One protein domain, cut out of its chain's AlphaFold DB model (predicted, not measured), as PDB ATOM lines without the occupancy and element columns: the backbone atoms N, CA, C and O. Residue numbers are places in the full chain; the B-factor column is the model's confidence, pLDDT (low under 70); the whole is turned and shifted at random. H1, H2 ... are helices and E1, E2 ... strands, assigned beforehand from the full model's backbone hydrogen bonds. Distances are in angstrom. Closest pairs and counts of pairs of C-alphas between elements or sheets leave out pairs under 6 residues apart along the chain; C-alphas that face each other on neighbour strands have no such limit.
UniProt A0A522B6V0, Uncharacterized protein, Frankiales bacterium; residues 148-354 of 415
ATOM      1  N   ARG A 148     -15.403   0.994 -52.777       98.44
ATOM      2  CA  ARG A 148     -14.949  -0.191 -53.502       98.44
ATOM      3  C   ARG A 148     -13.679  -0.703 -52.842       98.44
ATOM      4  O   ARG A 148     -12.780   0.085 -52.564       98.44
ATOM      5  N   ILE A 149     -13.605  -2.008 -52.621       98.25
ATOM      6  CA  ILE A 149     -12.409  -2.669 -52.102       98.25
ATOM      7  C   ILE A 149     -12.005  -3.721 -53.119       98.25
ATOM      8  O   ILE A 149     -12.850  -4.507 -53.531       98.25
ATOM      9  N   THR A 150     -10.740  -3.734 -53.522       98.12
ATOM     10  CA  THR A 150     -10.161  -4.808 -54.334       98.12
ATOM     11  C   THR A 150      -8.990  -5.429 -53.602       98.12
ATOM     12  O   THR A 150      -8.265  -4.729 -52.894       98.12
ATOM     13  N   ALA A 151      -8.796  -6.729 -53.789       97.50
ATOM     14  CA  ALA A 151      -7.703  -7.473 -53.186       97.50
ATOM     15  C   ALA A 151      -7.001  -8.324 -54.240       97.50
ATOM     16  O   ALA A 151      -7.651  -8.951 -55.079       97.50
ATOM     17  N   SER A 152      -5.671  -8.345 -54.205       97.88
ATOM     18  CA  SER A 152      -4.889  -9.232 -55.062       97.88
ATOM     19  C   SER A 152      -3.621  -9.724 -54.377       97.88
ATOM     20  O   SER A 152      -2.946  -8.956 -53.706       97.88
ATOM     21  N   TYR A 153      -3.293 -10.996 -54.562       97.19
ATOM     22  CA  TYR A 153      -2.034 -11.624 -54.183       97.19
ATOM     23  C   TYR A 153      -1.191 -11.804 -55.445       97.19
ATOM     24  O   TYR A 153      -1.637 -12.451 -56.396       97.19
ATOM     25  N   ASP A 154      -0.021 -11.167 -55.493       89.38
ATOM     26  CA  ASP A 154       0.876 -11.181 -56.658       89.38
ATOM     27  C   ASP A 154       0.158 -10.890 -57.996       89.38
ATOM     28  O   ASP A 154       0.399 -11.514 -59.034       89.38
ATOM     29  N   GLY A 155      -0.781  -9.937 -57.966       91.19
ATOM     30  CA  GLY A 155      -1.560  -9.498 -59.129       91.19
ATOM     31  C   GLY A 155      -2.736 -10.402 -59.515       91.19
ATOM     32  O   GLY A 155      -3.388 -10.145 -60.528       91.19
ATOM     33  N   ARG A 156      -3.047 -11.441 -58.731       95.06
ATOM     34  CA  ARG A 156      -4.218 -12.314 -58.921       95.06
ATOM     35  C   ARG A 156      -5.234 -12.109 -57.797       95.06
ATOM     36  O   ARG A 156      -4.814 -11.828 -56.681       95.06
ATOM     37  N   PRO A 157      -6.548 -12.260 -58.036       95.62
ATOM     38  CA  PRO A 157      -7.536 -12.266 -56.956       95.62
ATOM     39  C   PRO A 157      -7.180 -13.289 -55.872       95.62
ATOM     40  O   PRO A 157      -6.612 -14.337 -56.185       95.62
ATOM     41  N   LEU A 158      -7.537 -13.002 -54.619       95.44
ATOM     42  CA  LEU A 158      -7.431 -13.998 -53.553       95.44
ATOM     43  C   LEU A 158      -8.381 -15.168 -53.831       95.44
ATOM     44  O   LEU A 158      -9.388 -15.031 -54.534       95.44
ATOM     45  N   GLU A 159      -8.088 -16.317 -53.235       93.50
ATOM     46  CA  GLU A 159      -9.022 -17.437 -53.239       93.50
ATOM     47  C   GLU A 159     -10.266 -17.120 -52.386       93.50
ATOM     48  O   GLU A 159     -10.302 -16.163 -51.599       93.50
ATOM     49  N   ALA A 160     -11.316 -17.933 -52.546       89.38
ATOM     50  CA  ALA A 160     -12.551 -17.794 -51.781       89.38
ATOM     51  C   ALA A 160     -12.264 -17.712 -50.273       89.38
ATOM     52  O   ALA A 160     -11.386 -18.395 -49.748       89.38
ATOM     53  N   GLY A 161     -12.997 -16.849 -49.572       88.31
ATOM     54  CA  GLY A 161     -12.726 -16.598 -48.162       88.31
ATOM     55  C   GLY A 161     -11.583 -15.623 -47.886       88.31
ATOM     56  O   GLY A 161     -11.342 -15.369 -46.714       88.31
ATOM     57  N   GLY A 162     -10.893 -15.077 -48.895       93.50
ATOM     58  CA  GLY A 162      -9.684 -14.269 -48.688       93.50
ATOM     59  C   GLY A 162      -8.433 -15.126 -48.483       93.50
ATOM     60  O   GLY A 162      -7.499 -14.708 -47.802       93.50
ATOM     61  N   ARG A 163      -8.424 -16.353 -49.016       95.44
ATOM     62  CA  ARG A 163      -7.318 -17.295 -48.836       95.44
ATOM     63  C   ARG A 163      -6.112 -16.918 -49.701       95.44
ATOM     64  O   ARG A 163      -6.251 -16.493 -50.850       95.44
ATOM     65  N   VAL A 164      -4.931 -17.074 -49.112       95.94
ATOM     66  CA  VAL A 164      -3.619 -16.764 -49.677       95.94
ATOM     67  C   VAL A 164      -2.804 -18.063 -49.721       95.94
ATOM     68  O   VAL A 164      -2.631 -18.705 -48.682       95.94
ATOM     69  N   PRO A 165      -2.310 -18.488 -50.898       95.31
ATOM     70  CA  PRO A 165      -1.791 -19.845 -51.087       95.31
ATOM     71  C   PRO A 165      -0.393 -20.076 -50.501       95.31
ATOM     72  O   PRO A 165      -0.006 -21.221 -50.290       95.31
ATOM     73  N   ALA A 166       0.384 -19.017 -50.269       95.75
ATOM     74  CA  ALA A 166       1.743 -19.085 -49.746       95.75
ATOM     75  C   ALA A 166       2.157 -17.732 -49.146       95.75
ATOM     76  O   ALA A 166       1.407 -16.758 -49.207       95.75
ATOM     77  N   ALA A 167       3.372 -17.668 -48.599       96.38
ATOM     78  CA  ALA A 167       3.986 -16.404 -48.210       96.38
ATOM     79  C   ALA A 167       4.015 -15.417 -49.392       96.38
ATOM     80  O   ALA A 167       4.217 -15.822 -50.539       96.38
ATOM     81  N   GLY A 168       3.827 -14.129 -49.125       95.81
ATOM     82  CA  GLY A 168       3.872 -13.084 -50.149       95.81
ATOM     83  C   GLY A 168       3.061 -11.855 -49.766       95.81
ATOM     84  O   GLY A 168       2.666 -11.697 -48.609       95.81
ATOM     85  N   THR A 169       2.814 -10.981 -50.740       97.25
ATOM     86  CA  THR A 169       2.161  -9.692 -50.498       97.25
ATOM     87  C   THR A 169       0.758  -9.667 -51.091       97.25
ATOM     88  O   THR A 169       0.561  -9.885 -52.288       97.25
ATOM     89  N   VAL A 170      -0.221  -9.316 -50.261       98.06
ATOM     90  CA  VAL A 170      -1.558  -8.929 -50.709       98.06
ATOM     91  C   VAL A 170      -1.631  -7.413 -50.844       98.06
ATOM     92  O   VAL A 170      -1.317  -6.669 -49.915       98.06
ATOM     93  N   LEU A 171      -2.085  -6.958 -52.005       98.38
ATOM     94  CA  LEU A 171      -2.429  -5.577 -52.282       98.38
ATOM     95  C   LEU A 171      -3.927  -5.365 -52.078       98.38
ATOM     96  O   LEU A 171      -4.737  -5.926 -52.818       98.38
ATOM     97  N   LEU A 172      -4.285  -4.540 -51.098       98.25
ATOM     98  CA  LEU A 172      -5.645  -4.061 -50.891       98.25
ATOM     99  C   LEU A 172      -5.762  -2.625 -51.399       98.25
ATOM    100  O   LEU A 172      -4.994  -1.755 -50.992       98.25
ATOM    101  N   THR A 173      -6.757  -2.350 -52.234       98.56
ATOM    102  CA  THR A 173      -7.063  -0.990 -52.689       98.56
ATOM    103  C   THR A 173      -8.458  -0.605 -52.229       98.56
ATOM    104  O   THR A 173      -9.430  -1.285 -52.549       98.56
ATOM    105  N   LEU A 174      -8.558   0.497 -51.488       98.56
ATOM    106  CA  LEU A 174      -9.816   1.095 -51.054       98.56
ATOM    107  C   LEU A 174     -10.078   2.334 -51.901       98.56
ATOM    108  O   LEU A 174      -9.271   3.256 -51.884       98.56
ATOM    109  N   THR A 175     -11.190   2.388 -52.626       98.62
ATOM    110  CA  THR A 175     -11.541   3.517 -53.497       98.62
ATOM    111  C   THR A 175     -12.869   4.124 -53.076       98.62
ATOM    112  O   THR A 175     -13.896   3.445 -53.078       98.62
ATOM    113  N   ASN A 176     -12.859   5.415 -52.749       98.19
ATOM    114  CA  ASN A 176     -14.072   6.177 -52.485       98.19
ATOM    115  C   ASN A 176     -14.738   6.547 -53.819       98.19
ATOM    116  O   ASN A 176     -14.225   7.371 -54.574       98.19
ATOM    117  N   THR A 177     -15.896   5.959 -54.102       97.44
ATOM    118  CA  THR A 177     -16.621   6.092 -55.379       97.44
ATOM    119  C   THR A 177     -17.665   7.210 -55.367       97.44
ATOM    120  O   THR A 177     -18.450   7.337 -56.302       97.44
ATOM    121  N   THR A 178     -17.700   8.040 -54.322       96.44
ATOM    122  CA  THR A 178     -18.786   9.016 -54.125       96.44
ATOM    123  C   THR A 178     -18.679  10.275 -54.988       96.44
ATOM    124  O   THR A 178     -19.666  11.016 -55.095       96.44
ATOM    125  N   ALA A 179     -17.504  10.523 -55.576       95.38
ATOM    126  CA  ALA A 179     -17.224  11.693 -56.401       95.38
ATOM    127  C   ALA A 179     -18.057  11.691 -57.690       95.38
ATOM    128  O   ALA A 179     -18.127  10.693 -58.402       95.38
ATOM    129  N   GLN A 180     -18.656  12.835 -58.007       91.19
ATOM    130  CA  GLN A 180     -19.396  13.065 -59.239       91.19
ATOM    131  C   GLN A 180     -19.229  14.511 -59.721       91.19
ATOM    132  O   GLN A 180     -19.053  15.415 -58.894       91.19
ATOM    133  N   PRO A 181     -19.339  14.762 -61.035       91.75
ATOM    134  CA  PRO A 181     -19.456  16.118 -61.556       91.75
ATOM    135  C   PRO A 181     -20.623  16.866 -60.902       91.75
ATOM    136  O   PRO A 181     -21.681  16.288 -60.653       91.75
ATOM    137  N   ALA A 182     -20.429  18.151 -60.625       90.50
ATOM    138  CA  ALA A 182     -21.452  19.025 -60.070       90.50
ATOM    139  C   ALA A 182     -21.312  20.451 -60.606       90.50
ATOM    140  O   ALA A 182     -20.223  20.900 -60.965       90.50
ATOM    141  N   THR A 183     -22.422  21.179 -60.612       92.12
ATOM    142  CA  THR A 183     -22.432  22.631 -60.790       92.12
ATOM    143  C   THR A 183     -22.638  23.262 -59.424       92.12
ATOM    144  O   THR A 183     -23.642  22.994 -58.769       92.12
ATOM    145  N   LEU A 184     -21.671  24.062 -58.982       94.62
ATOM    146  CA  LEU A 184     -21.673  24.673 -57.660       94.62
ATOM    147  C   LEU A 184     -21.968  26.173 -57.758       94.62
ATOM    148  O   LEU A 184     -21.466  26.834 -58.676       94.62
ATOM    149  N   PRO A 185     -22.758  26.727 -56.823       95.81
ATOM    150  CA  PRO A 185     -22.934  28.166 -56.716       95.81
ATOM    151  C   PRO A 185     -21.605  28.829 -56.329       95.81
ATOM    152  O   PRO A 185     -20.818  28.296 -55.555       95.81
ATOM    153  N   ALA A 186     -21.343  30.005 -56.882       96.19
ATOM    154  CA  ALA A 186     -20.144  30.793 -56.631       96.19
ATOM    155  C   ALA A 186     -20.525  32.267 -56.476       96.19
ATOM    156  O   ALA A 186     -21.580  32.691 -56.939       96.19
ATOM    157  N   ALA A 187     -19.670  33.066 -55.845       96.50
ATOM    158  CA  ALA A 187     -19.849  34.512 -55.741       96.50
ATOM    159  C   ALA A 187     -18.512  35.222 -55.511       96.50
ATOM    160  O   ALA A 187     -17.676  34.706 -54.782       96.50
ATOM    161  N   VAL A 188     -18.314  36.412 -56.075       96.12
ATOM    162  CA  VAL A 188     -17.059  37.180 -55.961       96.12
ATOM    163  C   VAL A 188     -16.661  37.473 -54.509       96.12
ATOM    164  O   VAL A 188     -15.476  37.412 -54.190       96.12
ATOM    165  N   ASP A 189     -17.621  37.770 -53.631       96.25
ATOM    166  CA  ASP A 189     -17.360  38.073 -52.217       96.25
ATOM    167  C   ASP A 189     -18.584  37.773 -51.336       96.25
ATOM    168  O   ASP A 189     -19.725  37.801 -51.811       96.25
ATOM    169  N   ALA A 190     -18.345  37.535 -50.045       96.69
ATOM    170  CA  ALA A 190     -19.359  37.384 -49.004       96.69
ATOM    171  C   ALA A 190     -18.849  37.933 -47.658       96.69
ATOM    172  O   ALA A 190     -17.648  37.867 -47.378       96.69
ATOM    173  N   PRO A 191     -19.729  38.451 -46.780       96.81
ATOM    174  CA  PRO A 191     -19.332  38.871 -45.440       96.81
ATOM    175  C   PRO A 191     -18.734  37.705 -44.638       96.81
ATOM    176  O   PRO A 191     -19.315  36.622 -44.576       96.81
ATOM    177  N   ALA A 192     -17.593  37.941 -43.983       97.62
ATOM    178  CA  ALA A 192     -16.849  36.890 -43.286       97.62
ATOM    179  C   ALA A 192     -17.631  36.259 -42.120       97.62
ATOM    180  O   ALA A 192     -17.519  35.059 -41.908       97.62
ATOM    181  N   GLY A 193     -18.432  37.046 -41.389       97.69
ATOM    182  CA  GLY A 193     -19.155  36.592 -40.192       97.69
ATOM    183  C   GLY A 193     -20.105  35.411 -40.446       97.69
ATOM    184  O   GLY A 193     -19.875  34.344 -39.884       97.69
ATOM    185  N   PRO A 194     -21.122  35.548 -41.320       97.12
ATOM    186  CA  PRO A 194     -22.046  34.455 -41.636       97.12
ATOM    187  C   PRO A 194     -21.365  33.206 -42.213       97.12
ATOM    188  O   PRO A 194     -21.765  32.085 -41.910       97.12
ATOM    189  N   VAL A 195     -20.325  33.389 -43.037       98.12
ATOM    190  CA  VAL A 195     -19.550  32.268 -43.593       98.12
ATOM    191  C   VAL A 195     -18.789  31.541 -42.483       98.12
ATOM    192  O   VAL A 195     -18.811  30.314 -42.419       98.12
ATOM    193  N   ALA A 196     -18.155  32.293 -41.585       98.31
ATOM    194  CA  ALA A 196     -17.399  31.750 -40.472       98.31
ATOM    195  C   ALA A 196     -18.271  30.977 -39.477       98.31
ATOM    196  O   ALA A 196     -17.897  29.879 -39.078       98.31
ATOM    197  N   GLU A 197     -19.442  31.506 -39.119       97.69
ATOM    198  CA  GLU A 197     -20.393  30.823 -38.231       97.69
ATOM    199  C   GLU A 197     -20.809  29.457 -38.799       97.69
ATOM    200  O   GLU A 197     -20.776  28.444 -38.097       97.69
ATOM    201  N   ALA A 198     -21.130  29.407 -40.095       97.31
ATOM    202  CA  ALA A 198     -21.509  28.168 -40.764       97.31
ATOM    203  C   ALA A 198     -20.347  27.156 -40.843       97.31
ATOM    204  O   ALA A 198     -20.560  25.955 -40.665       97.31
ATOM    205  N   LEU A 199     -19.115  27.621 -41.075       98.06
ATOM    206  CA  LEU A 199     -17.930  26.758 -41.096       98.06
ATOM    207  C   LEU A 199     -17.544  26.248 -39.701       98.06
ATOM    208  O   LEU A 199     -17.156  25.086 -39.578       98.06
ATOM    209  N   ASP A 200     -17.699  27.051 -38.645       97.31
ATOM    210  CA  ASP A 200     -17.510  26.588 -37.264       97.31
ATOM    211  C   ASP A 200     -18.554  25.524 -36.887       97.31
ATOM    212  O   ASP A 200     -18.198  24.510 -36.282       97.31
ATOM    213  N   ALA A 201     -19.815  25.680 -37.311       94.75
ATOM    214  CA  ALA A 201     -20.845  24.652 -37.134       94.75
ATOM    215  C   ALA A 201     -20.490  23.344 -37.870       94.75
ATOM    216  O   ALA A 201     -20.588  22.254 -37.295       94.75
ATOM    217  N   ALA A 202     -20.015  23.439 -39.116       94.88
ATOM    218  CA  ALA A 202     -19.550  22.281 -39.879       94.88
ATOM    219  C   ALA A 202     -18.344  21.589 -39.224       94.88
ATOM    220  O   ALA A 202     -18.312  20.361 -39.119       94.88
ATOM    221  N   ARG A 203     -17.368  22.367 -38.746       95.00
ATOM    222  CA  ARG A 203     -16.176  21.858 -38.060       95.00
ATOM    223  C   ARG A 203     -16.533  21.172 -36.744       95.00
ATOM    224  O   ARG A 203     -16.032  20.082 -36.479       95.00
ATOM    225  N   ALA A 204     -17.430  21.755 -35.950       92.56
ATOM    226  CA  ALA A 204     -17.922  21.142 -34.717       92.56
ATOM    227  C   ALA A 204     -18.591  19.784 -34.987       92.56
ATOM    228  O   ALA A 204     -18.311  18.810 -34.286       92.56
ATOM    229  N   ALA A 205     -19.401  19.686 -36.046       89.62
ATOM    230  CA  ALA A 205     -19.998  18.420 -36.465       89.62
ATOM    231  C   ALA A 205     -18.944  17.402 -36.944       89.62
ATOM    232  O   ALA A 205     -19.023  16.229 -36.593       89.62
ATOM    233  N   ALA A 206     -17.924  17.836 -37.693       90.69
ATOM    234  CA  ALA A 206     -16.843  16.966 -38.166       90.69
ATOM    235  C   ALA A 206     -16.010  16.356 -37.020       90.69
ATOM    236  O   ALA A 206     -15.556  15.207 -37.110       90.69
ATOM    237  N   LEU A 207     -15.826  17.123 -35.941       90.12
ATOM    238  CA  LEU A 207     -15.115  16.708 -34.731       90.12
ATOM    239  C   LEU A 207     -15.932  15.758 -33.843       90.12
ATOM    240  O   LEU A 207     -15.336  15.046 -33.039       90.12
ATOM    241  N   ALA A 208     -17.260  15.704 -33.988       84.88
ATOM    242  CA  ALA A 208     -18.132  14.826 -33.212       84.88
ATOM    243  C   ALA A 208     -18.138  13.394 -33.797       84.88
ATOM    244  O   ALA A 208     -18.741  13.160 -34.846       84.88
ATOM    245  N   PRO A 209     -17.511  12.388 -33.152       61.94
ATOM    246  CA  PRO A 209     -17.296  11.077 -33.772       61.94
ATOM    247  C   PRO A 209     -18.572  10.256 -33.974       61.94
ATOM    248  O   PRO A 209     -18.648   9.479 -34.920       61.94
ATOM    249  N   ALA A 210     -19.551  10.459 -33.091       61.91
ATOM    250  CA  ALA A 210     -20.876   9.842 -33.112       61.91
ATOM    251  C   ALA A 210     -21.971  10.848 -33.522       61.91
ATOM    252  O   ALA A 210     -23.150  10.632 -33.254       61.91
ATOM    253  N   GLY A 211     -21.564  11.995 -34.079       55.44
ATOM    254  CA  GLY A 211     -22.458  13.110 -34.343       55.44
ATOM    255  C   GLY A 211     -23.528  12.764 -35.382       55.44
ATOM    256  O   GLY A 211     -23.249  12.022 -36.329       55.44
ATOM    257  N   PRO A 212     -24.747  13.309 -35.230       52.69
ATOM    258  CA  PRO A 212     -25.790  13.181 -36.234       52.69
ATOM    259  C   PRO A 212     -25.285  13.736 -37.572       52.69
ATOM    260  O   PRO A 212     -24.449  14.635 -37.592       52.69
ATOM    261  N   ARG A 213     -25.790  13.146 -38.663       75.12
ATOM    262  CA  ARG A 213     -25.713  13.547 -40.082       75.12
ATOM    263  C   ARG A 213     -24.936  14.841 -40.378       75.12
ATOM    264  O   ARG A 213     -25.233  15.890 -39.818       75.12
ATOM    265  N   ILE A 214     -24.044  14.781 -41.372       87.81
ATOM    266  CA  ILE A 214     -23.327  15.946 -41.917       87.81
ATOM    267  C   ILE A 214     -24.281  17.156 -42.041       87.81
ATOM    268  O   ILE A 214     -25.320  17.020 -42.698       87.81
ATOM    269  N   PRO A 215     -23.965  18.312 -41.418       90.62
ATOM    270  CA  PRO A 215     -24.860  19.460 -41.405       90.62
ATOM    271  C   PRO A 215     -25.069  19.963 -42.831       90.62
ATOM    272  O   PRO A 215     -24.118  20.105 -43.597       90.62
ATOM    273  N   ALA A 216     -26.324  20.215 -43.189       91.56
ATOM    274  CA  ALA A 216     -26.744  20.545 -44.544       91.56
ATOM    275  C   ALA A 216     -27.476  21.891 -44.589       91.56
ATOM    276  O   ALA A 216     -27.934  22.401 -43.563       91.56
ATOM    277  N   ALA A 217     -27.623  22.465 -45.785       93.81
ATOM    278  CA  ALA A 217     -28.377  23.702 -45.975       93.81
ATOM    279  C   ALA A 217     -29.825  23.549 -45.466       93.81
ATOM    280  O   ALA A 217     -30.581  22.692 -45.929       93.81
ATOM    281  N   GLY A 218     -30.207  24.368 -44.481       90.94
ATOM    282  CA  GLY A 218     -31.502  24.299 -43.797       90.94
ATOM    283  C   GLY A 218     -31.596  23.269 -42.663       90.94
ATOM    284  O   GLY A 218     -32.666  23.145 -42.072       90.94
ATOM    285  N   ALA A 219     -30.512  22.556 -42.356       87.06
ATOM    286  CA  ALA A 219     -30.401  21.582 -41.271       87.06
ATOM    287  C   ALA A 219     -28.977  21.605 -40.682       87.06
ATOM    288  O   ALA A 219     -28.133  20.772 -41.011       87.06
ATOM    289  N   GLY A 220     -28.698  22.595 -39.833       89.75
ATOM    290  CA  GLY A 220     -27.377  22.830 -39.233       89.75
ATOM    291  C   GLY A 220     -26.514  23.848 -39.985       89.75
ATOM    292  O   GLY A 220     -25.695  24.505 -39.353       89.75
ATOM    293  N   LEU A 221     -26.740  24.049 -41.289       94.62
ATOM    294  CA  LEU A 221     -26.195  25.178 -42.057       94.62
ATOM    295  C   LEU A 221     -27.323  26.135 -42.483       94.62
ATOM    296  O   LEU A 221     -28.472  25.698 -42.640       94.62
ATOM    297  N   PRO A 222     -27.032  27.429 -42.724       96.38
ATOM    298  CA  PRO A 222     -28.003  28.336 -43.332       96.38
ATOM    299  C   PRO A 222     -28.427  27.838 -44.722       96.38
ATOM    300  O   PRO A 222     -27.687  27.127 -45.394       96.38
ATOM    301  N   ARG A 223     -29.634  28.199 -45.176       96.12
ATOM    302  CA  ARG A 223     -30.071  27.880 -46.553       96.12
ATOM    303  C   ARG A 223     -29.333  28.709 -47.600       96.12
ATOM    304  O   ARG A 223     -29.115  28.240 -48.705       96.12
ATOM    305  N   SER A 224     -28.952  29.923 -47.230       96.81
ATOM    306  CA  SER A 224     -28.304  30.887 -48.105       96.81
ATOM    307  C   SER A 224     -27.408  31.809 -47.289       96.81
ATOM    308  O   SER A 224     -27.704  32.073 -46.122       96.81
ATOM    309  N   VAL A 225     -26.374  32.371 -47.908       96.81
ATOM    310  CA  VAL A 225     -25.515  33.396 -47.293       96.81
ATOM    311  C   VAL A 225     -25.512  34.676 -48.130       96.81
ATOM    312  O   VAL A 225     -25.596  34.593 -49.353       96.81
ATOM    313  N   PRO A 226     -25.424  35.876 -47.529       96.75
ATOM    314  CA  PRO A 226     -25.294  37.107 -48.305       96.75
ATOM    315  C   PRO A 226     -24.026  37.077 -49.167       96.75
ATOM    316  O   PRO A 226     -22.945  36.803 -48.648       96.75
ATOM    317  N   ALA A 227     -24.136  37.381 -50.460       95.88
ATOM    318  CA  ALA A 227     -22.992  37.409 -51.366       95.88
ATOM    319  C   ALA A 227     -23.171  38.416 -52.514       95.88
ATOM    320  O   ALA A 227     -24.263  38.918 -52.779       95.88
ATOM    321  N   THR A 228     -22.083  38.711 -53.225       95.81
ATOM    322  CA  THR A 228     -22.082  39.605 -54.396       95.81
ATOM    323  C   THR A 228     -21.397  38.950 -55.590       95.81
ATOM    324  O   THR A 228     -20.505  38.124 -55.423       95.81
ATOM    325  N   GLY A 229     -21.816  39.307 -56.809       93.88
ATOM    326  CA  GLY A 229     -21.236  38.755 -58.037       93.88
ATOM    327  C   GLY A 229     -21.462  37.248 -58.177       93.88
ATOM    328  O   GLY A 229     -20.507  36.508 -58.391       93.88
ATOM    329  N   GLN A 230     -22.704  36.802 -57.980       93.50
ATOM    330  CA  GLN A 230     -23.062  35.386 -58.042       93.50
ATOM    331  C   GLN A 230     -22.822  34.796 -59.436       93.50
ATOM    332  O   GLN A 230     -23.038  35.452 -60.455       93.50
ATOM    333  N   ALA A 231     -22.398  33.542 -59.462       94.19
ATOM    334  CA  ALA A 231     -22.136  32.757 -60.653       94.19
ATOM    335  C   ALA A 231     -22.371  31.268 -60.358       94.19
ATOM    336  O   ALA A 231     -22.711  30.869 -59.243       94.19
ATOM    337  N   SER A 232     -22.149  30.429 -61.363       94.06
ATOM    338  CA  SER A 232     -22.070  28.982 -61.194       94.06
ATOM    339  C   SER A 232     -20.785  28.478 -61.824       94.06
ATOM    340  O   SER A 232     -20.380  28.951 -62.885       94.06
ATOM    341  N   VAL A 233     -20.142  27.519 -61.168       95.25
ATOM    342  CA  VAL A 233     -18.893  26.918 -61.636       95.25
ATOM    343  C   VAL A 233     -19.049  25.409 -61.739       95.25
ATOM    344  O   VAL A 233     -19.718  24.780 -60.918       95.25
ATOM    345  N   GLY A 234     -18.448  24.817 -62.769       93.12
ATOM    346  CA  GLY A 234     -18.299  23.367 -62.838       93.12
ATOM    347  C   GLY A 234     -17.279  22.894 -61.805       93.12
ATOM    348  O   GLY A 234     -16.269  23.559 -61.575       93.12
ATOM    349  N   GLY A 235     -17.532  21.746 -61.195       89.75
ATOM    350  CA  GLY A 235     -16.640  21.137 -60.221       89.75
ATOM    351  C   GLY A 235     -16.992  19.680 -59.959       89.75
ATOM    352  O   GLY A 235     -17.719  19.044 -60.724       89.75
ATOM    353  N   THR A 236     -16.479  19.164 -58.849       90.06
ATOM    354  CA  THR A 236     -16.757  17.809 -58.372       90.06
ATOM    355  C   THR A 236     -17.339  17.906 -56.971       90.06
ATOM    356  O   THR A 236     -16.804  18.618 -56.124       90.06
ATOM    357  N   SER A 237     -18.425  17.182 -56.721       92.38
ATOM    358  CA  SER A 237     -18.973  16.971 -55.381       92.38
ATOM    359  C   SER A 237     -18.807  15.507 -54.998       92.38
ATOM    360  O   SER A 237     -18.817  14.623 -55.852       92.38
ATOM    361  N   GLY A 238     -18.647  15.225 -53.716       95.00
ATOM    362  CA  GLY A 238     -18.526  13.864 -53.225       95.00
ATOM    363  C   GLY A 238     -18.495  13.850 -51.711       95.00
ATOM    364  O   GLY A 238     -18.596  14.898 -51.080       95.00
ATOM    365  N   VAL A 239     -18.393  12.664 -51.123       95.44
ATOM    366  CA  VAL A 239     -18.544  12.476 -49.680       95.44
ATOM    367  C   VAL A 239     -17.306  11.782 -49.140       95.44
ATOM    368  O   VAL A 239     -17.042  10.637 -49.516       95.44
ATOM    369  N   PRO A 240     -16.507  12.445 -48.290       95.62
ATOM    370  CA  PRO A 240     -15.408  11.769 -47.632       95.62
ATOM    371  C   PRO A 240     -15.944  10.615 -46.778       95.62
ATOM    372  O   PRO A 240     -17.035  10.681 -46.205       95.62
ATOM    373  N   LEU A 241     -15.175   9.533 -46.715       96.00
ATOM    374  CA  LEU A 241     -15.533   8.354 -45.936       96.00
ATOM    375  C   LEU A 241     -14.564   8.210 -44.781       96.00
ATOM    376  O   LEU A 241     -13.364   8.055 -44.998       96.00
ATOM    377  N   ARG A 242     -15.081   8.220 -43.556       95.12
ATOM    378  CA  ARG A 242     -14.310   7.783 -42.396       95.12
ATOM    379  C   ARG A 242     -14.292   6.262 -42.392       95.12
ATOM    380  O   ARG A 242     -15.353   5.648 -42.334       95.12
ATOM    381  N   ILE A 243     -13.101   5.684 -42.478       96.38
ATOM    382  CA  ILE A 243     -12.864   4.243 -42.507       96.38
ATOM    383  C   ILE A 243     -12.190   3.844 -41.198       96.38
ATOM    384  O   ILE A 243     -11.133   4.376 -40.850       96.38
ATOM    385  N   THR A 244     -12.797   2.901 -40.486       97.06
ATOM    386  CA  THR A 244     -12.277   2.322 -39.243       97.06
ATOM    387  C   THR A 244     -12.397   0.809 -39.275       97.06
ATOM    388  O   THR A 244     -13.372   0.303 -39.821       97.06
ATOM    389  N   GLY A 245     -11.484   0.076 -38.650       97.56
ATOM    390  CA  GLY A 245     -11.611  -1.376 -38.531       97.56
ATOM    391  C   GLY A 245     -10.269  -2.071 -38.394       97.56
ATOM    392  O   GLY A 245      -9.311  -1.479 -37.891       97.56
ATOM    393  N   SER A 246     -10.192  -3.315 -38.849       97.75
ATOM    394  CA  SER A 246      -8.988  -4.131 -38.780       97.75
ATOM    395  C   SER A 246      -8.760  -4.965 -40.038       97.75
ATOM    396  O   SER A 246      -9.668  -5.308 -40.801       97.75
ATOM    397  N   ILE A 247      -7.485  -5.275 -40.240       97.81
ATOM    398  CA  ILE A 247      -6.991  -6.258 -41.193       97.81
ATOM    399  C   ILE A 247      -6.174  -7.243 -40.370       97.81
ATOM    400  O   ILE A 247      -5.234  -6.831 -39.687       97.81
ATOM    401  N   ALA A 248      -6.534  -8.518 -40.421       97.12
ATOM    402  CA  ALA A 248      -5.862  -9.581 -39.684       97.12
ATOM    403  C   ALA A 248      -5.552 -10.757 -40.610       97.12
ATOM    404  O   ALA A 248      -6.162 -10.896 -41.668       97.12
ATOM    405  N   ALA A 249      -4.609 -11.606 -40.214       96.25
ATOM    406  CA  ALA A 249      -4.326 -12.847 -40.918       96.25
ATOM    407  C   ALA A 249      -4.417 -14.054 -39.980       96.25
ATOM    408  O   ALA A 249      -3.993 -14.007 -38.823       96.25
ATOM    409  N   THR A 250      -4.935 -15.154 -40.509       96.31
ATOM    410  CA  THR A 250      -4.980 -16.464 -39.854       96.31
ATOM    411  C   THR A 250      -4.255 -17.494 -40.717       96.31
ATOM    412  O   THR A 250      -4.291 -17.414 -41.940       96.31
ATOM    413  N   GLY A 251      -3.537 -18.432 -40.106       95.25
ATOM    414  CA  GLY A 251      -2.884 -19.540 -40.804       95.25
ATOM    415  C   GLY A 251      -3.893 -20.599 -41.242       95.25
ATOM    416  O   GLY A 251      -5.059 -20.566 -40.845       95.25
ATOM    417  N   ASP A 252      -3.451 -21.577 -42.036       93.06
ATOM    418  CA  ASP A 252      -4.299 -22.720 -42.423       93.06
ATOM    419  C   ASP A 252      -4.750 -23.574 -41.215       93.06
ATOM    420  O   ASP A 252      -5.753 -24.279 -41.293       93.06
ATOM    421  N   ASP A 253      -4.038 -23.498 -40.086       92.56
ATOM    422  CA  ASP A 253      -4.396 -24.119 -38.804       92.56
ATOM    423  C   ASP A 253      -5.396 -23.285 -37.976       92.56
ATOM    424  O   ASP A 253      -5.795 -23.690 -36.883       92.56
ATOM    425  N   GLY A 254      -5.807 -22.121 -38.488       90.69
ATOM    426  CA  GLY A 254      -6.692 -21.171 -37.817       90.69
ATOM    427  C   GLY A 254      -6.010 -20.321 -36.741       90.69
ATOM    428  O   GLY A 254      -6.680 -19.498 -36.115       90.69
ATOM    429  N   ALA A 255      -4.702 -20.480 -36.511       93.31
ATOM    430  CA  ALA A 255      -3.973 -19.657 -35.555       93.31
ATOM    431  C   ALA A 255      -3.707 -18.252 -36.134       93.31
ATOM    432  O   ALA A 255      -3.478 -18.117 -37.337       93.31
ATOM    433  N   PRO A 256      -3.704 -17.181 -35.319       94.31
ATOM    434  CA  PRO A 256      -3.313 -15.855 -35.789       94.31
ATOM    435  C   PRO A 256      -1.886 -15.855 -36.350       94.31
ATOM    436  O   PRO A 256      -0.957 -16.339 -35.702       94.31
ATOM    437  N   VAL A 257      -1.705 -15.264 -37.529       94.56
ATOM    438  CA  VAL A 257      -0.396 -15.092 -38.168       94.56
ATOM    439  C   VAL A 257      -0.007 -13.625 -38.103       94.56
ATOM    440  O   VAL A 257      -0.806 -12.740 -38.398       94.56
ATOM    441  N   GLN A 258       1.244 -13.349 -37.731       95.31
ATOM    442  CA  GLN A 258       1.749 -11.982 -37.707       95.31
ATOM    443  C   GLN A 258       1.966 -11.475 -39.139       95.31
ATOM    444  O   GLN A 258       3.030 -11.675 -39.721       95.31
ATOM    445  N   ALA A 259       0.954 -10.811 -39.694       95.00
ATOM    446  CA  ALA A 259       1.063 -10.087 -40.953       95.00
ATOM    447  C   ALA A 259       1.582  -8.662 -40.718       95.00
ATOM    448  O   ALA A 259       1.163  -7.979 -39.778       95.00
ATOM    449  N   ALA A 260       2.484  -8.197 -41.581       96.62
ATOM    450  CA  ALA A 260       2.900  -6.799 -41.592       96.62
ATOM    451  C   ALA A 260       1.994  -6.023 -42.550       96.62
ATOM    452  O   ALA A 260       1.948  -6.320 -43.739       96.62
ATOM    453  N   VAL A 261       1.261  -5.036 -42.036       97.62
ATOM    454  CA  VAL A 261       0.402  -4.174 -42.856       97.62
ATOM    455  C   VAL A 261       1.024  -2.789 -42.936       97.62
ATOM    456  O   VAL A 261       1.304  -2.169 -41.909       97.62
ATOM    457  N   THR A 262       1.221  -2.291 -44.153       97.69
ATOM    458  CA  THR A 262       1.727  -0.942 -44.414       97.69
ATOM    459  C   THR A 262       0.772  -0.177 -45.321       97.69
ATOM    460  O   THR A 262       0.215  -0.727 -46.268       97.69
ATOM    461  N   GLY A 263       0.562   1.104 -45.026       96.62
ATOM    462  CA  GLY A 263      -0.302   1.977 -45.811       96.62
ATOM    463  C   GLY A 263      -0.724   3.225 -45.033       96.62
ATOM    464  O   GLY A 263      -0.338   3.405 -43.873       96.62
ATOM    465  N   PRO A 264      -1.494   4.130 -45.653       96.38
ATOM    466  CA  PRO A 264      -2.045   5.280 -44.955       96.38
ATOM    467  C   PRO A 264      -2.978   4.838 -43.825       96.38
ATOM    468  O   PRO A 264      -3.793   3.934 -43.993       96.38
ATOM    469  N   ALA A 265      -2.904   5.544 -42.694       95.19
ATOM    470  CA  ALA A 265      -3.839   5.394 -41.580       95.19
ATOM    471  C   ALA A 265      -3.909   3.980 -40.957       95.19
ATOM    472  O   ALA A 265      -4.912   3.629 -40.333       95.19
ATOM    473  N   THR A 266      -2.843   3.184 -41.095       97.69
ATOM    474  CA  THR A 266      -2.698   1.874 -40.447       97.69
ATOM    475  C   THR A 266      -1.837   1.968 -39.192       97.69
ATOM    476  O   THR A 266      -0.809   2.641 -39.192       97.69
ATOM    477  N   THR A 267      -2.211   1.252 -38.136       97.94
ATOM    478  CA  THR A 267      -1.397   1.063 -36.925       97.94
ATOM    479  C   THR A 267      -1.264  -0.430 -36.652       97.94
ATOM    480  O   THR A 267      -2.274  -1.125 -36.586       97.94
ATOM    481  N   GLY A 268      -0.035  -0.933 -36.513       96.69
ATOM    482  CA  GLY A 268       0.208  -2.355 -36.262       96.69
ATOM    483  C   GLY A 268      -0.431  -2.829 -34.953       96.69
ATOM    484  O   GLY A 268      -0.332  -2.153 -33.929       96.69
ATOM    485  N   VAL A 269      -1.070  -3.996 -34.990       95.50
ATOM    486  CA  VAL A 269      -1.644  -4.699 -33.831       95.50
ATOM    487  C   VAL A 269      -1.265  -6.188 -33.906       95.50
ATOM    488  O   VAL A 269      -0.798  -6.643 -34.954       95.50
ATOM    489  N   PRO A 270      -1.419  -6.982 -32.829       92.56
ATOM    490  CA  PRO A 270      -1.165  -8.421 -32.902       92.56
ATOM    491  C   PRO A 270      -1.971  -9.079 -34.032       92.56
ATOM    492  O   PRO A 270      -3.186  -8.907 -34.104       92.56
ATOM    493  N   GLY A 271      -1.294  -9.806 -34.925       91.19
ATOM    494  CA  GLY A 271      -1.921 -10.485 -36.066       91.19
ATOM    495  C   GLY A 271      -2.249  -9.610 -37.288       91.19
ATOM    496  O   GLY A 271      -2.771 -10.139 -38.268       91.19
ATOM    497  N   GLY A 272      -1.954  -8.301 -37.274       95.94
ATOM    498  CA  GLY A 272      -2.191  -7.427 -38.433       95.94
ATOM    499  C   GLY A 272      -2.138  -5.924 -38.133       95.94
ATOM    500  O   GLY A 272      -1.170  -5.428 -37.555       95.94
ATOM    501  N   ALA A 273      -3.165  -5.171 -38.544       97.81
ATOM    502  CA  ALA A 273      -3.271  -3.732 -38.281       97.81
ATOM    503  C   ALA A 273      -4.703  -3.254 -38.023       97.81
ATOM    504  O   ALA A 273      -5.668  -3.748 -38.602       97.81
ATOM    505  N   ALA A 274      -4.815  -2.218 -37.193       98.12
ATOM    506  CA  ALA A 274      -5.989  -1.364 -37.121       98.12
ATOM    507  C   ALA A 274      -5.929  -0.296 -38.226       98.12
ATOM    508  O   ALA A 274      -4.861   0.249 -38.515       98.12
ATOM    509  N   VAL A 275      -7.079   0.025 -38.813       97.88
ATOM    510  CA  VAL A 275      -7.257   1.084 -39.815       97.88
ATOM    511  C   VAL A 275      -8.112   2.183 -39.195       97.88
ATOM    512  O   VAL A 275      -9.161   1.886 -38.627       97.88
ATOM    513  N   ALA A 276      -7.685   3.443 -39.291       96.19
ATOM    514  CA  ALA A 276      -8.461   4.590 -38.819       96.19
ATOM    515  C   ALA A 276      -8.092   5.872 -39.582       96.19
ATOM    516  O   ALA A 276      -7.123   6.555 -39.247       96.19
ATOM    517  N   GLY A 277      -8.869   6.223 -40.607       94.19
ATOM    518  CA  GLY A 277      -8.594   7.390 -41.447       94.19
ATOM    519  C   GLY A 277      -9.814   7.920 -42.195       94.19
ATOM    520  O   GLY A 277     -10.902   7.362 -42.110       94.19
ATOM    521  N   THR A 278      -9.621   9.005 -42.945       94.44
ATOM    522  CA  THR A 278     -10.637   9.569 -43.843       94.44
ATOM    523  C   THR A 278     -10.143   9.452 -45.277       94.44
ATOM    524  O   THR A 278      -9.026   9.871 -45.575       94.44
ATOM    525  N   LEU A 279     -10.963   8.885 -46.159       96.56
ATOM    526  CA  LEU A 279     -10.684   8.745 -47.583       96.56
ATOM    527  C   LEU A 279     -11.441   9.835 -48.360       96.56
ATOM    528  O   LEU A 279     -12.679   9.804 -48.374       96.56
ATOM    529  N   PRO A 280     -10.744  10.797 -48.998       96.19
ATOM    530  CA  PRO A 280     -11.388  11.861 -49.766       96.19
ATOM    531  C   PRO A 280     -12.233  11.327 -50.933       96.19
ATOM    532  O   PRO A 280     -11.984  10.218 -51.412       96.19
ATOM    533  N   PRO A 281     -13.214  12.098 -51.431       95.81
ATOM    534  CA  PRO A 281     -14.024  11.681 -52.569       95.81
ATOM    535  C   PRO A 281     -13.173  11.408 -53.812       95.81
ATOM    536  O   PRO A 281     -12.351  12.238 -54.194       95.81
ATOM    537  N   GLY A 282     -13.370  10.253 -54.452       96.19
ATOM    538  CA  GLY A 282     -12.618   9.856 -55.648       96.19
ATOM    539  C   GLY A 282     -11.188   9.378 -55.375       96.19
ATOM    540  O   GLY A 282     -10.525   8.911 -56.298       96.19
ATOM    541  N   ALA A 283     -10.703   9.471 -54.134       97.31
ATOM    542  CA  ALA A 283      -9.368   9.013 -53.776       97.31
ATOM    543  C   ALA A 283      -9.311   7.488 -53.619       97.31
ATOM    544  O   ALA A 283     -10.304   6.830 -53.287       97.31
ATOM    545  N   ALA A 284      -8.105   6.947 -53.801       97.81
ATOM    546  CA  ALA A 284      -7.778   5.563 -53.502       97.81
ATOM    547  C   ALA A 284      -6.661   5.487 -52.451       97.81
ATOM    548  O   ALA A 284      -5.719   6.279 -52.481       97.81
ATOM    549  N   ALA A 285      -6.773   4.531 -51.535       98.06
ATOM    550  CA  ALA A 285      -5.735   4.161 -50.585       98.06
ATOM    551  C   ALA A 285      -5.259   2.740 -50.890       98.06
ATOM    552  O   ALA A 285      -6.075   1.840 -51.086       98.06
ATOM    553  N   GLU A 286      -3.946   2.548 -50.915       98.19
ATOM    554  CA  GLU A 286      -3.313   1.249 -51.120       98.19
ATOM    555  C   GLU A 286      -2.717   0.765 -49.796       98.19
ATOM    556  O   GLU A 286      -1.939   1.484 -49.168       98.19
ATOM    557  N   LEU A 287      -3.098  -0.439 -49.371       98.19
ATOM    558  CA  LEU A 287      -2.546  -1.123 -48.207       98.19
ATOM    559  C   LEU A 287      -1.839  -2.392 -48.678       98.19
ATOM    560  O   LEU A 287      -2.408  -3.190 -49.425       98.19
ATOM    561  N   ARG A 288      -0.608  -2.591 -48.220       98.19
ATOM    562  CA  ARG A 288       0.184  -3.791 -48.492       98.19
ATOM    563  C   ARG A 288       0.184  -4.666 -47.250       98.19
ATOM    564  O   ARG A 288       0.500  -4.176 -46.167       98.19
ATOM    565  N   VAL A 289      -0.173  -5.932 -47.412       97.75
ATOM    566  CA  VAL A 289      -0.193  -6.929 -46.342       97.75
ATOM    567  C   VAL A 289       0.807  -8.021 -46.686       97.75
ATOM    568  O   VAL A 289       0.582  -8.784 -47.621       97.75
ATOM    569  N   ASP A 290       1.899  -8.099 -45.938       97.31
ATOM    570  CA  ASP A 290       2.908  -9.138 -46.107       97.31
ATOM    571  C   ASP A 290       2.590 -10.312 -45.180       97.31
ATOM    572  O   ASP A 290       2.576 -10.170 -43.950       97.31
ATOM    573  N   LEU A 291       2.319 -11.474 -45.777       96.19
ATOM    574  CA  LEU A 291       2.054 -12.722 -45.072       96.19
ATOM    575  C   LEU A 291       3.307 -13.613 -45.081       96.19
ATOM    576  O   LEU A 291       3.877 -13.857 -46.148       96.19
ATOM    577  N   PRO A 292       3.732 -14.153 -43.924       95.69
ATOM    578  CA  PRO A 292       4.920 -15.005 -43.830       95.69
ATOM    579  C   PRO A 292       4.685 -16.458 -44.274       95.69
ATOM    580  O   PRO A 292       5.643 -17.214 -44.414       95.69
ATOM    581  N   ALA A 293       3.431 -16.868 -44.464       95.38
ATOM    582  CA  ALA A 293       3.020 -18.222 -44.828       95.38
ATOM    583  C   ALA A 293       1.648 -18.195 -45.525       95.38
ATOM    584  O   ALA A 293       1.019 -17.139 -45.620       95.38
ATOM    585  N   SER A 294       1.198 -19.355 -46.009       95.88
ATOM    586  CA  SER A 294      -0.180 -19.551 -46.464       95.88
ATOM    587  C   SER A 294      -1.178 -19.316 -45.328       95.88
ATOM    588  O   SER A 294      -0.856 -19.464 -44.145       95.88
ATOM    589  N   GLY A 295      -2.398 -18.937 -45.690       95.12
ATOM    590  CA  GLY A 295      -3.439 -18.656 -44.714       95.12
ATOM    591  C   GLY A 295      -4.608 -17.891 -45.309       95.12
ATOM    592  O   GLY A 295      -4.923 -18.009 -46.492       95.12
ATOM    593  N   ARG A 296      -5.266 -17.091 -44.481       95.38
ATOM    594  CA  ARG A 296      -6.449 -16.316 -44.814       95.38
ATOM    595  C   ARG A 296      -6.290 -14.888 -44.325       95.38
ATOM    596  O   ARG A 296      -5.865 -14.645 -43.200       95.38
ATOM    597  N   LEU A 297      -6.655 -13.952 -45.188       96.50
ATOM    598  CA  LEU A 297      -6.784 -12.549 -44.852       96.50
ATOM    599  C   LEU A 297      -8.214 -12.280 -44.380       96.50
ATOM    600  O   LEU A 297      -9.174 -12.488 -45.122       96.50
ATOM    601  N   ASP A 298      -8.347 -11.787 -43.158       95.44
ATOM    602  CA  ASP A 298      -9.603 -11.330 -42.590       95.44
ATOM    603  C   ASP A 298      -9.684  -9.801 -42.701       95.44
ATOM    604  O   ASP A 298      -8.779  -9.063 -42.302       95.44
ATOM    605  N   LEU A 299     -10.792  -9.337 -43.275       96.44
ATOM    606  CA  LEU A 299     -11.109  -7.928 -43.466       96.44
ATOM    607  C   LEU A 299     -12.354  -7.597 -42.649       96.44
ATOM    608  O   LEU A 299     -13.394  -8.225 -42.852       96.44
ATOM    609  N   ASP A 300     -12.254  -6.600 -41.779       97.50
ATOM    610  CA  ASP A 300     -13.388  -6.030 -41.058       97.50
ATOM    611  C   ASP A 300     -13.258  -4.508 -41.079       97.50
ATOM    612  O   ASP A 300     -12.539  -3.914 -40.277       97.50
ATOM    613  N   LEU A 301     -13.902  -3.871 -42.057       98.31
ATOM    614  CA  LEU A 301     -13.848  -2.425 -42.229       98.31
ATOM    615  C   LEU A 301     -15.235  -1.816 -42.172       98.31
ATOM    616  O   LEU A 301     -16.153  -2.225 -42.875       98.31
ATOM    617  N   THR A 302     -15.351  -0.750 -41.404       97.81
ATOM    618  CA  THR A 302     -16.524   0.101 -41.332       97.81
ATOM    619  C   THR A 302     -16.249   1.426 -42.034       97.81
ATOM    620  O   THR A 302     -15.240   2.072 -41.760       97.81
ATOM    621  N   ALA A 303     -17.146   1.845 -42.922       96.69
ATOM    622  CA  ALA A 303     -17.120   3.136 -43.594       96.69
ATOM    623  C   ALA A 303     -18.384   3.937 -43.271       96.69
ATOM    624  O   ALA A 303     -19.502   3.425 -43.375       96.69
ATOM    625  N   ILE A 304     -18.206   5.206 -42.905       94.56
ATOM    626  CA  ILE A 304     -19.297   6.136 -42.597       94.56
ATOM    627  C   ILE A 304     -19.074   7.439 -43.383       94.56
ATOM    628  O   ILE A 304     -17.961   7.977 -43.354       94.56
ATOM    629  N   PRO A 305     -20.101   7.972 -44.072       93.25
ATOM    630  CA  PRO A 305     -20.092   9.334 -44.603       93.25
ATOM    631  C   PRO A 305     -19.755  10.365 -43.520       93.25
ATOM    632  O   PRO A 305     -20.509  10.520 -42.560       93.25
ATOM    633  N   ALA A 306     -18.643  11.086 -43.660       92.06
ATOM    634  CA  ALA A 306     -18.212  12.063 -42.663       92.06
ATOM    635  C   ALA A 306     -17.467  13.239 -43.303       92.06
ATOM    636  O   ALA A 306     -16.832  13.096 -44.344       92.06
ATOM    637  N   LEU A 307     -17.506  14.402 -42.652       91.94
ATOM    638  CA  LEU A 307     -16.614  15.512 -42.993       91.94
ATOM    639  C   LEU A 307     -15.190  15.217 -42.500       91.94
ATOM    640  O   LEU A 307     -15.005  14.590 -41.453       91.94
ATOM    641  N   ASP A 308     -14.186  15.699 -43.237       90.31
ATOM    642  CA  ASP A 308     -12.800  15.699 -42.766       90.31
ATOM    643  C   ASP A 308     -12.536  16.982 -41.960       90.31
ATOM    644  O   ASP A 308     -12.465  18.063 -42.556       90.31
ATOM    645  N   PRO A 309     -12.362  16.899 -40.625       89.56
ATOM    646  CA  PRO A 309     -12.139  18.084 -39.801       89.56
ATOM    647  C   PRO A 309     -10.890  18.872 -40.220       89.56
ATOM    648  O   PRO A 309     -10.890  20.090 -40.088       89.56
ATOM    649  N   ARG A 310      -9.868  18.220 -40.798       89.50
ATOM    650  CA  ARG A 310      -8.621  18.884 -41.224       89.50
ATOM    651  C   ARG A 310      -8.829  19.826 -42.406       89.50
ATOM    652  O   ARG A 310      -8.079  20.777 -42.585       89.50
ATOM    653  N   THR A 311      -9.840  19.552 -43.228       92.75
ATOM    654  CA  THR A 311     -10.203  20.415 -44.366       92.75
ATOM    655  C   THR A 311     -11.040  21.620 -43.947       92.75
ATOM    656  O   THR A 311     -11.246  22.528 -44.744       92.75
ATOM    657  N   LEU A 312     -11.504  21.634 -42.694       95.06
ATOM    658  CA  LEU A 312     -12.345  22.677 -42.114       95.06
ATOM    659  C   LEU A 312     -11.589  23.537 -41.100       95.06
ATOM    660  O   LEU A 312     -12.216  24.332 -40.404       95.06
ATOM    661  N   ASP A 313     -10.269  23.395 -40.983       95.69
ATOM    662  CA  ASP A 313      -9.477  24.270 -40.126       95.69
ATOM    663  C   ASP A 313      -9.315  25.655 -40.779       95.69
ATOM    664  O   ASP A 313      -9.030  25.752 -41.978       95.69
ATOM    665  N   PRO A 314      -9.501  26.748 -40.019       96.44
ATOM    666  CA  PRO A 314      -9.319  28.090 -40.550       96.44
ATOM    667  C   PRO A 314      -7.836  28.350 -40.885       96.44
ATOM    668  O   PRO A 314      -6.933  27.837 -40.212       96.44
ATOM    669  N   PRO A 315      -7.543  29.173 -41.906       95.06
ATOM    670  CA  PRO A 315      -6.170  29.453 -42.308       95.06
ATOM    671  C   PRO A 315      -5.433  30.320 -41.276       95.06
ATOM    672  O   PRO A 315      -6.032  30.973 -40.421       95.06
ATOM    673  N   GLY A 316      -4.100  30.355 -41.379       91.56
ATOM    674  CA  GLY A 316      -3.262  31.245 -40.566       91.56
ATOM    675  C   GLY A 316      -3.164  30.866 -39.084       91.56
ATOM    676  O   GLY A 316      -2.759  31.697 -38.278       91.56
ATOM    677  N   GLY A 317      -3.532  29.634 -38.714       91.44
ATOM    678  CA  GLY A 317      -3.446  29.145 -37.333       91.44
ATOM    679  C   GLY A 317      -4.517  29.709 -36.397       91.44
ATOM    680  O   GLY A 317      -4.364  29.622 -35.180       91.44
ATOM    681  N   ALA A 318      -5.591  30.295 -36.938       96.44
ATOM    682  CA  ALA A 318      -6.718  30.741 -36.129       96.44
ATOM    683  C   ALA A 318      -7.344  29.558 -35.364       96.44
ATOM    684  O   ALA A 318      -7.431  28.439 -35.861       96.44
ATOM    685  N   ALA A 319      -7.804  29.800 -34.135       95.94
ATOM    686  CA  ALA A 319      -8.414  28.743 -33.325       95.94
ATOM    687  C   ALA A 319      -9.814  28.335 -33.831       95.94
ATOM    688  O   ALA A 319     -10.237  27.201 -33.607       95.94
ATOM    689  N   SER A 320     -10.521  29.240 -34.516       97.50
ATOM    690  CA  SER A 320     -11.861  29.050 -35.090       97.50
ATOM    691  C   SER A 320     -12.080  29.959 -36.302       97.50
ATOM    692  O   SER A 320     -11.320  30.911 -36.519       97.50
ATOM    693  N   TRP A 321     -13.128  29.696 -37.084       98.31
ATOM    694  CA  TRP A 321     -13.512  30.575 -38.185       98.31
ATOM    695  C   TRP A 321     -14.000  31.932 -37.684       98.31
ATOM    696  O   TRP A 321     -13.698  32.950 -38.306       98.31
ATOM    697  N   ALA A 322     -14.678  31.990 -36.536       98.12
ATOM    698  CA  ALA A 322     -15.048  33.256 -35.908       98.12
ATOM    699  C   ALA A 322     -13.816  34.118 -35.563       98.12
ATOM    700  O   ALA A 322     -13.808  35.322 -35.823       98.12
ATOM    701  N   ALA A 323     -12.746  33.504 -35.037       97.81
ATOM    702  CA  ALA A 323     -11.487  34.200 -34.760       97.81
ATOM    703  C   ALA A 323     -10.803  34.681 -36.052       97.81
ATOM    704  O   ALA A 323     -10.297  35.801 -36.103       97.81
ATOM    705  N   TRP A 324     -10.839  33.866 -37.111       98.38
ATOM    706  CA  TRP A 324     -10.368  34.261 -38.439       98.38
ATOM    707  C   TRP A 324     -11.151  35.462 -38.995       98.38
ATOM    708  O   TRP A 324     -10.542  36.426 -39.456       98.38
ATOM    709  N   ALA A 325     -12.483  35.463 -38.891       98.12
ATOM    710  CA  ALA A 325     -13.327  36.554 -39.378       98.12
ATOM    711  C   ALA A 325     -13.094  37.868 -38.611       98.12
ATOM    712  O   ALA A 325     -13.107  38.942 -39.216       98.12
ATOM    713  N   ALA A 326     -12.829  37.791 -37.302       97.69
ATOM    714  CA  ALA A 326     -12.475  38.947 -36.476       97.69
ATOM    715  C   ALA A 326     -11.140  39.596 -36.891       97.69
ATOM    716  O   ALA A 326     -10.948  40.791 -36.675       97.69
ATOM    717  N   GLY A 327     -10.248  38.837 -37.536       97.06
ATOM    718  CA  GLY A 327      -8.987  39.326 -38.101       97.06
ATOM    719  C   GLY A 327      -9.131  40.169 -39.373       97.06
ATOM    720  O   GLY A 327      -8.115  40.523 -39.964       97.06
ATOM    721  N   ALA A 328     -10.361  40.486 -39.800       95.75
ATOM    722  CA  ALA A 328     -10.670  41.268 -40.999       95.75
ATOM    723  C   ALA A 328      -9.992  40.716 -42.275       95.75
ATOM    724  O   ALA A 328      -9.198  41.416 -42.910       95.75
ATOM    725  N   PRO A 329     -10.301  39.464 -42.667       97.69
ATOM    726  CA  PRO A 329      -9.692  38.828 -43.829       97.69
ATOM    727  C   PRO A 329      -9.971  39.626 -45.105       97.69
ATOM    728  O   PRO A 329     -11.057  40.195 -45.268       97.69
ATOM    729  N   ASP A 330      -9.010  39.641 -46.027       97.44
ATOM    730  CA  ASP A 330      -9.173  40.278 -47.334       97.44
ATOM    731  C   ASP A 330     -10.225  39.564 -48.211       97.44
ATOM    732  O   ASP A 330     -10.761  38.508 -47.864       97.44
ATOM    733  N   ALA A 331     -10.562  40.161 -49.358       96.94
ATOM    734  CA  ALA A 331     -11.593  39.620 -50.246       96.94
ATOM    735  C   ALA A 331     -11.246  38.224 -50.796       96.94
ATOM    736  O   ALA A 331     -12.138  37.395 -50.964       96.94
ATOM    737  N   ALA A 332      -9.964  37.936 -51.041       97.19
ATOM    738  CA  ALA A 332      -9.536  36.639 -51.556       97.19
ATOM    739  C   ALA A 332      -9.702  35.539 -50.497       97.19
ATOM    740  O   ALA A 332     -10.220  34.462 -50.792       97.19
ATOM    741  N   ALA A 333      -9.339  35.828 -49.246       97.88
ATOM    742  CA  ALA A 333      -9.540  34.923 -48.123       97.88
ATOM    743  C   ALA A 333     -11.034  34.686 -47.844       97.88
ATOM    744  O   ALA A 333     -11.440  33.546 -47.611       97.88
ATOM    745  N   ARG A 334     -11.875  35.729 -47.920       98.06
ATOM    746  CA  ARG A 334     -13.337  35.584 -47.795       98.06
ATOM    747  C   ARG A 334     -13.938  34.736 -48.905       98.06
ATOM    748  O   ARG A 334     -14.758  33.863 -48.625       98.06
ATOM    749  N   ARG A 335     -13.492  34.940 -50.146       97.62
ATOM    750  CA  ARG A 335     -13.888  34.116 -51.290       97.62
ATOM    751  C   ARG A 335     -13.536  32.643 -51.073       97.62
ATOM    752  O   ARG A 335     -14.397  31.792 -51.270       97.62
ATOM    753  N   ALA A 336     -12.319  32.347 -50.618       97.88
ATOM    754  CA  ALA A 336     -11.885  30.978 -50.341       97.88
ATOM    755  C   ALA A 336     -12.706  30.313 -49.219       97.88
ATOM    756  O   ALA A 336     -13.086  29.150 -49.340       97.88
ATOM    757  N   ALA A 337     -13.035  31.054 -48.156       98.31
ATOM    758  CA  ALA A 337     -13.913  30.568 -47.091       98.31
ATOM    759  C   ALA A 337     -15.334  30.283 -47.607       98.31
ATOM    760  O   ALA A 337     -15.929  29.260 -47.271       98.31
ATOM    761  N   LEU A 338     -15.871  31.154 -48.468       98.25
ATOM    762  CA  LEU A 338     -17.167  30.932 -49.106       98.25
ATOM    763  C   LEU A 338     -17.158  29.670 -49.979       98.25
ATOM    764  O   LEU A 338     -18.092  28.876 -49.905       98.25
ATOM    765  N   ASP A 339     -16.104  29.462 -50.768       97.62
ATOM    766  CA  ASP A 339     -15.959  28.267 -51.603       97.62
ATOM    767  C   ASP A 339     -15.873  26.987 -50.764       97.62
ATOM    768  O   ASP A 339     -16.507  25.985 -51.103       97.62
ATOM    769  N   LEU A 340     -15.179  27.031 -49.621       97.81
ATOM    770  CA  LEU A 340     -15.161  25.926 -48.663       97.81
ATOM    771  C   LEU A 340     -16.552  25.650 -48.075       97.81
ATOM    772  O   LEU A 340     -16.952  24.488 -47.966       97.81
ATOM    773  N   LEU A 341     -17.315  26.691 -47.727       98.19
ATOM    774  CA  LEU A 341     -18.680  26.538 -47.218       98.19
ATOM    775  C   LEU A 341     -19.605  25.920 -48.274       98.19
ATOM    776  O   LEU A 341     -20.348  24.988 -47.966       98.19
ATOM    777  N   VAL A 342     -19.532  26.386 -49.525       97.81
ATOM    778  CA  VAL A 342     -20.297  25.805 -50.638       97.81
ATOM    779  C   VAL A 342     -19.921  24.339 -50.850       97.81
ATOM    780  O   VAL A 342     -20.811  23.497 -50.965       97.81
ATOM    781  N   ALA A 343     -18.628  24.004 -50.859       96.69
ATOM    782  CA  ALA A 343     -18.164  22.624 -50.999       96.69
ATOM    783  C   ALA A 343     -18.635  21.731 -49.835       96.69
ATOM    784  O   ALA A 343     -19.015  20.574 -50.042       96.69
ATOM    785  N   THR A 344     -18.673  22.276 -48.618       96.56
ATOM    786  CA  THR A 344     -19.182  21.592 -47.421       96.56
ATOM    787  C   THR A 344     -20.682  21.321 -47.534       96.56
ATOM    788  O   THR A 344     -21.123  20.190 -47.326       96.56
ATOM    789  N   ALA A 345     -21.470  22.317 -47.943       96.62
ATOM    790  CA  ALA A 345     -22.902  22.153 -48.181       96.62
ATOM    791  C   ALA A 345     -23.188  21.159 -49.324       96.62
ATOM    792  O   ALA A 345     -24.054  20.296 -49.185       96.62
ATOM    793  N   ALA A 346     -22.409  21.196 -50.410       95.88
ATOM    794  CA  ALA A 346     -22.496  20.223 -51.503       95.88
ATOM    795  C   ALA A 346     -22.176  18.795 -51.040       95.88
ATOM    796  O   ALA A 346     -22.873  17.850 -51.408       95.88
ATOM    797  N   THR A 347     -21.159  18.635 -50.188       95.38
ATOM    798  CA  THR A 347     -20.817  17.354 -49.553       95.38
ATOM    799  C   THR A 347     -21.989  16.827 -48.724       95.38
ATOM    800  O   THR A 347     -22.362  15.661 -48.850       95.38
ATOM    801  N   ALA A 348     -22.618  17.686 -47.920       93.19
ATOM    802  CA  ALA A 348     -23.777  17.333 -47.104       93.19
ATOM    803  C   ALA A 348     -25.001  16.943 -47.949       93.19
ATOM    804  O   ALA A 348     -25.660  15.940 -47.673       93.19
ATOM    805  N   ALA A 349     -25.282  17.706 -49.009       92.69
ATOM    806  CA  ALA A 349     -26.344  17.399 -49.958       92.69
ATOM    807  C   ALA A 349     -26.109  16.030 -50.613       92.69
ATOM    808  O   ALA A 349     -26.999  15.176 -50.594       92.69
ATOM    809  N   ARG A 350     -24.886  15.764 -51.088       93.19
ATOM    810  CA  ARG A 350     -24.500  14.479 -51.686       93.19
ATOM    811  C   ARG A 350     -24.542  13.314 -50.697       93.19
ATOM    812  O   ARG A 350     -24.902  12.204 -51.081       93.19
ATOM    813  N   ALA A 351     -24.222  13.542 -49.425       91.75
ATOM    814  CA  ALA A 351     -24.285  12.511 -48.391       91.75
ATOM    815  C   ALA A 351     -25.691  11.920 -48.221       91.75
ATOM    816  O   ALA A 351     -25.822  10.776 -47.789       91.75
ATOM    817  N   THR A 352     -26.741  12.640 -48.628       87.44
ATOM    818  CA  THR A 352     -28.119  12.132 -48.577       87.44
ATOM    819  C   THR A 352     -28.405  10.999 -49.560       87.44
ATOM    820  O   THR A 352     -29.325  10.226 -49.314       87.44
ATOM    821  N   SER A 353     -27.581  10.821 -50.599       87.69
ATOM    822  CA  SER A 353     -27.639   9.642 -51.476       87.69
ATOM    823  C   SER A 353     -27.104   8.369 -50.793       87.69
ATOM    824  O   SER A 353     -27.316   7.272 -51.304       87.69
ATOM    825  N   TYR A 354     -26.412   8.503 -49.652       89.75
ATOM    826  CA  TYR A 354     -25.794   7.396 -48.908       89.75
ATOM    827  C   TYR A 354     -26.300   7.263 -47.463       89.75
ATOM    828  O   TYR A 354     -26.029   6.250 -46.822       89.75
TER     829      TYR A 354
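AT A GLANCE: This is residues 148 to 354 of the 415 residues of an uncharacterized protein of Frankiales bacterium (UniProt A0A522B6V0). Two lobes stand end to end along a rod: one is a sandwich, two four-stranded sheets face to face with their strands nearly aligned, and the other packs H1 and the ribbon E3 E4 on the long helix H4, with H2 and H3 beside H1. The chain passes between the lobes at the links E2 to E3, E4 to E5 and E10 to H2. The printed part has 207 residues, with four named helices and ten named strands that follow along the chain as E1 E2 E3 H1 E4 E5 E6 E7 E8 E9 E10 H2 H3 H4; the class is mixed, helices and strands, with 131 residues in named elements. The sheets, all antiparallel, run E1 E2 E9 E6, E7 E8 E5 E10 and E3 E4. The whole is loose, with a radius of gyration of the C-alphas of 21.2 A and spans of 66 by 32 by 27 A.

IN THESE COORDINATES: E1, residues 148 to 153, begins at C-alpha 148 (-14.949, -0.191, -53.502). E2 is residues 168 to 176, 26.4 A long, and E3 is 180 to 189, 26.1 A. H1, residues 192 to 207, measures 22.0 A. E4, residues 224 to 237, bends by 124 degrees at residue 227. E5 is residues 241 to 251, 31.1 A; E6 is 260 to 262, E7 266 to 269, E8 272 to 279 and E9 284 to 291. E8 bends by 55 degrees at residue 276. E10, residues 295 to 305, measures 32.6 A. H2 is residues 309 to 312 and H3 is 321 to 326. H4, residues 331 to 351, is 30.0 A long and ends at C-alpha 351 (-24.285, 12.511, -48.391).

HOW THE PARTS SIT: In the sandwich, the facing parts are 10.0 A centre to centre. E1 and E2 form a hairpin, with N 150 and O 173 at 2.9 A; E2 and E9 have N 170 and O 289 at 2.8 A, and E9 and E6 have N 262 and O 288 at 2.9 A. In the other, twisted sheet, E7 and E8 form a hairpin with N 267 and O 274 at 2.9 A; E8 and E5 have N 245 and O 275 at 2.9 A, and E5 and E10 have N 246 and O 300 at 2.8 A. H4 only grazes this sheet, with residues 347 to 351. E3 and E4 have N 184 and O 233 at 2.8 A. The closest C-alphas of E3 and H4 are those of Asp 189 and Arg 335, 5.3 A apart. H1 touches H4 at a steep tilt of 42 degrees, the same way, closest at the C-alphas of Ala 192 and Arg 334, 5.9 A. H1 touches H3, C-alphas of Ala 196 and Trp 321 at 4.7 A, and H2, C-alphas of Ala 206 and Pro 309 at 5.1 A. In H1, H3 and H4 every O i to N i+4 pair is within hydrogen-bond range; H2 is too short for one.

THE WHOLE: The C-alphas farthest apart, those of Thr 228 and Asp 253, are 67.9 A apart. The printed part has no cut. The links E1 to E2 and H1 to E4 are long. Mean pLDDT of the printed part is 94.5; residues 209 to 212 are under 70.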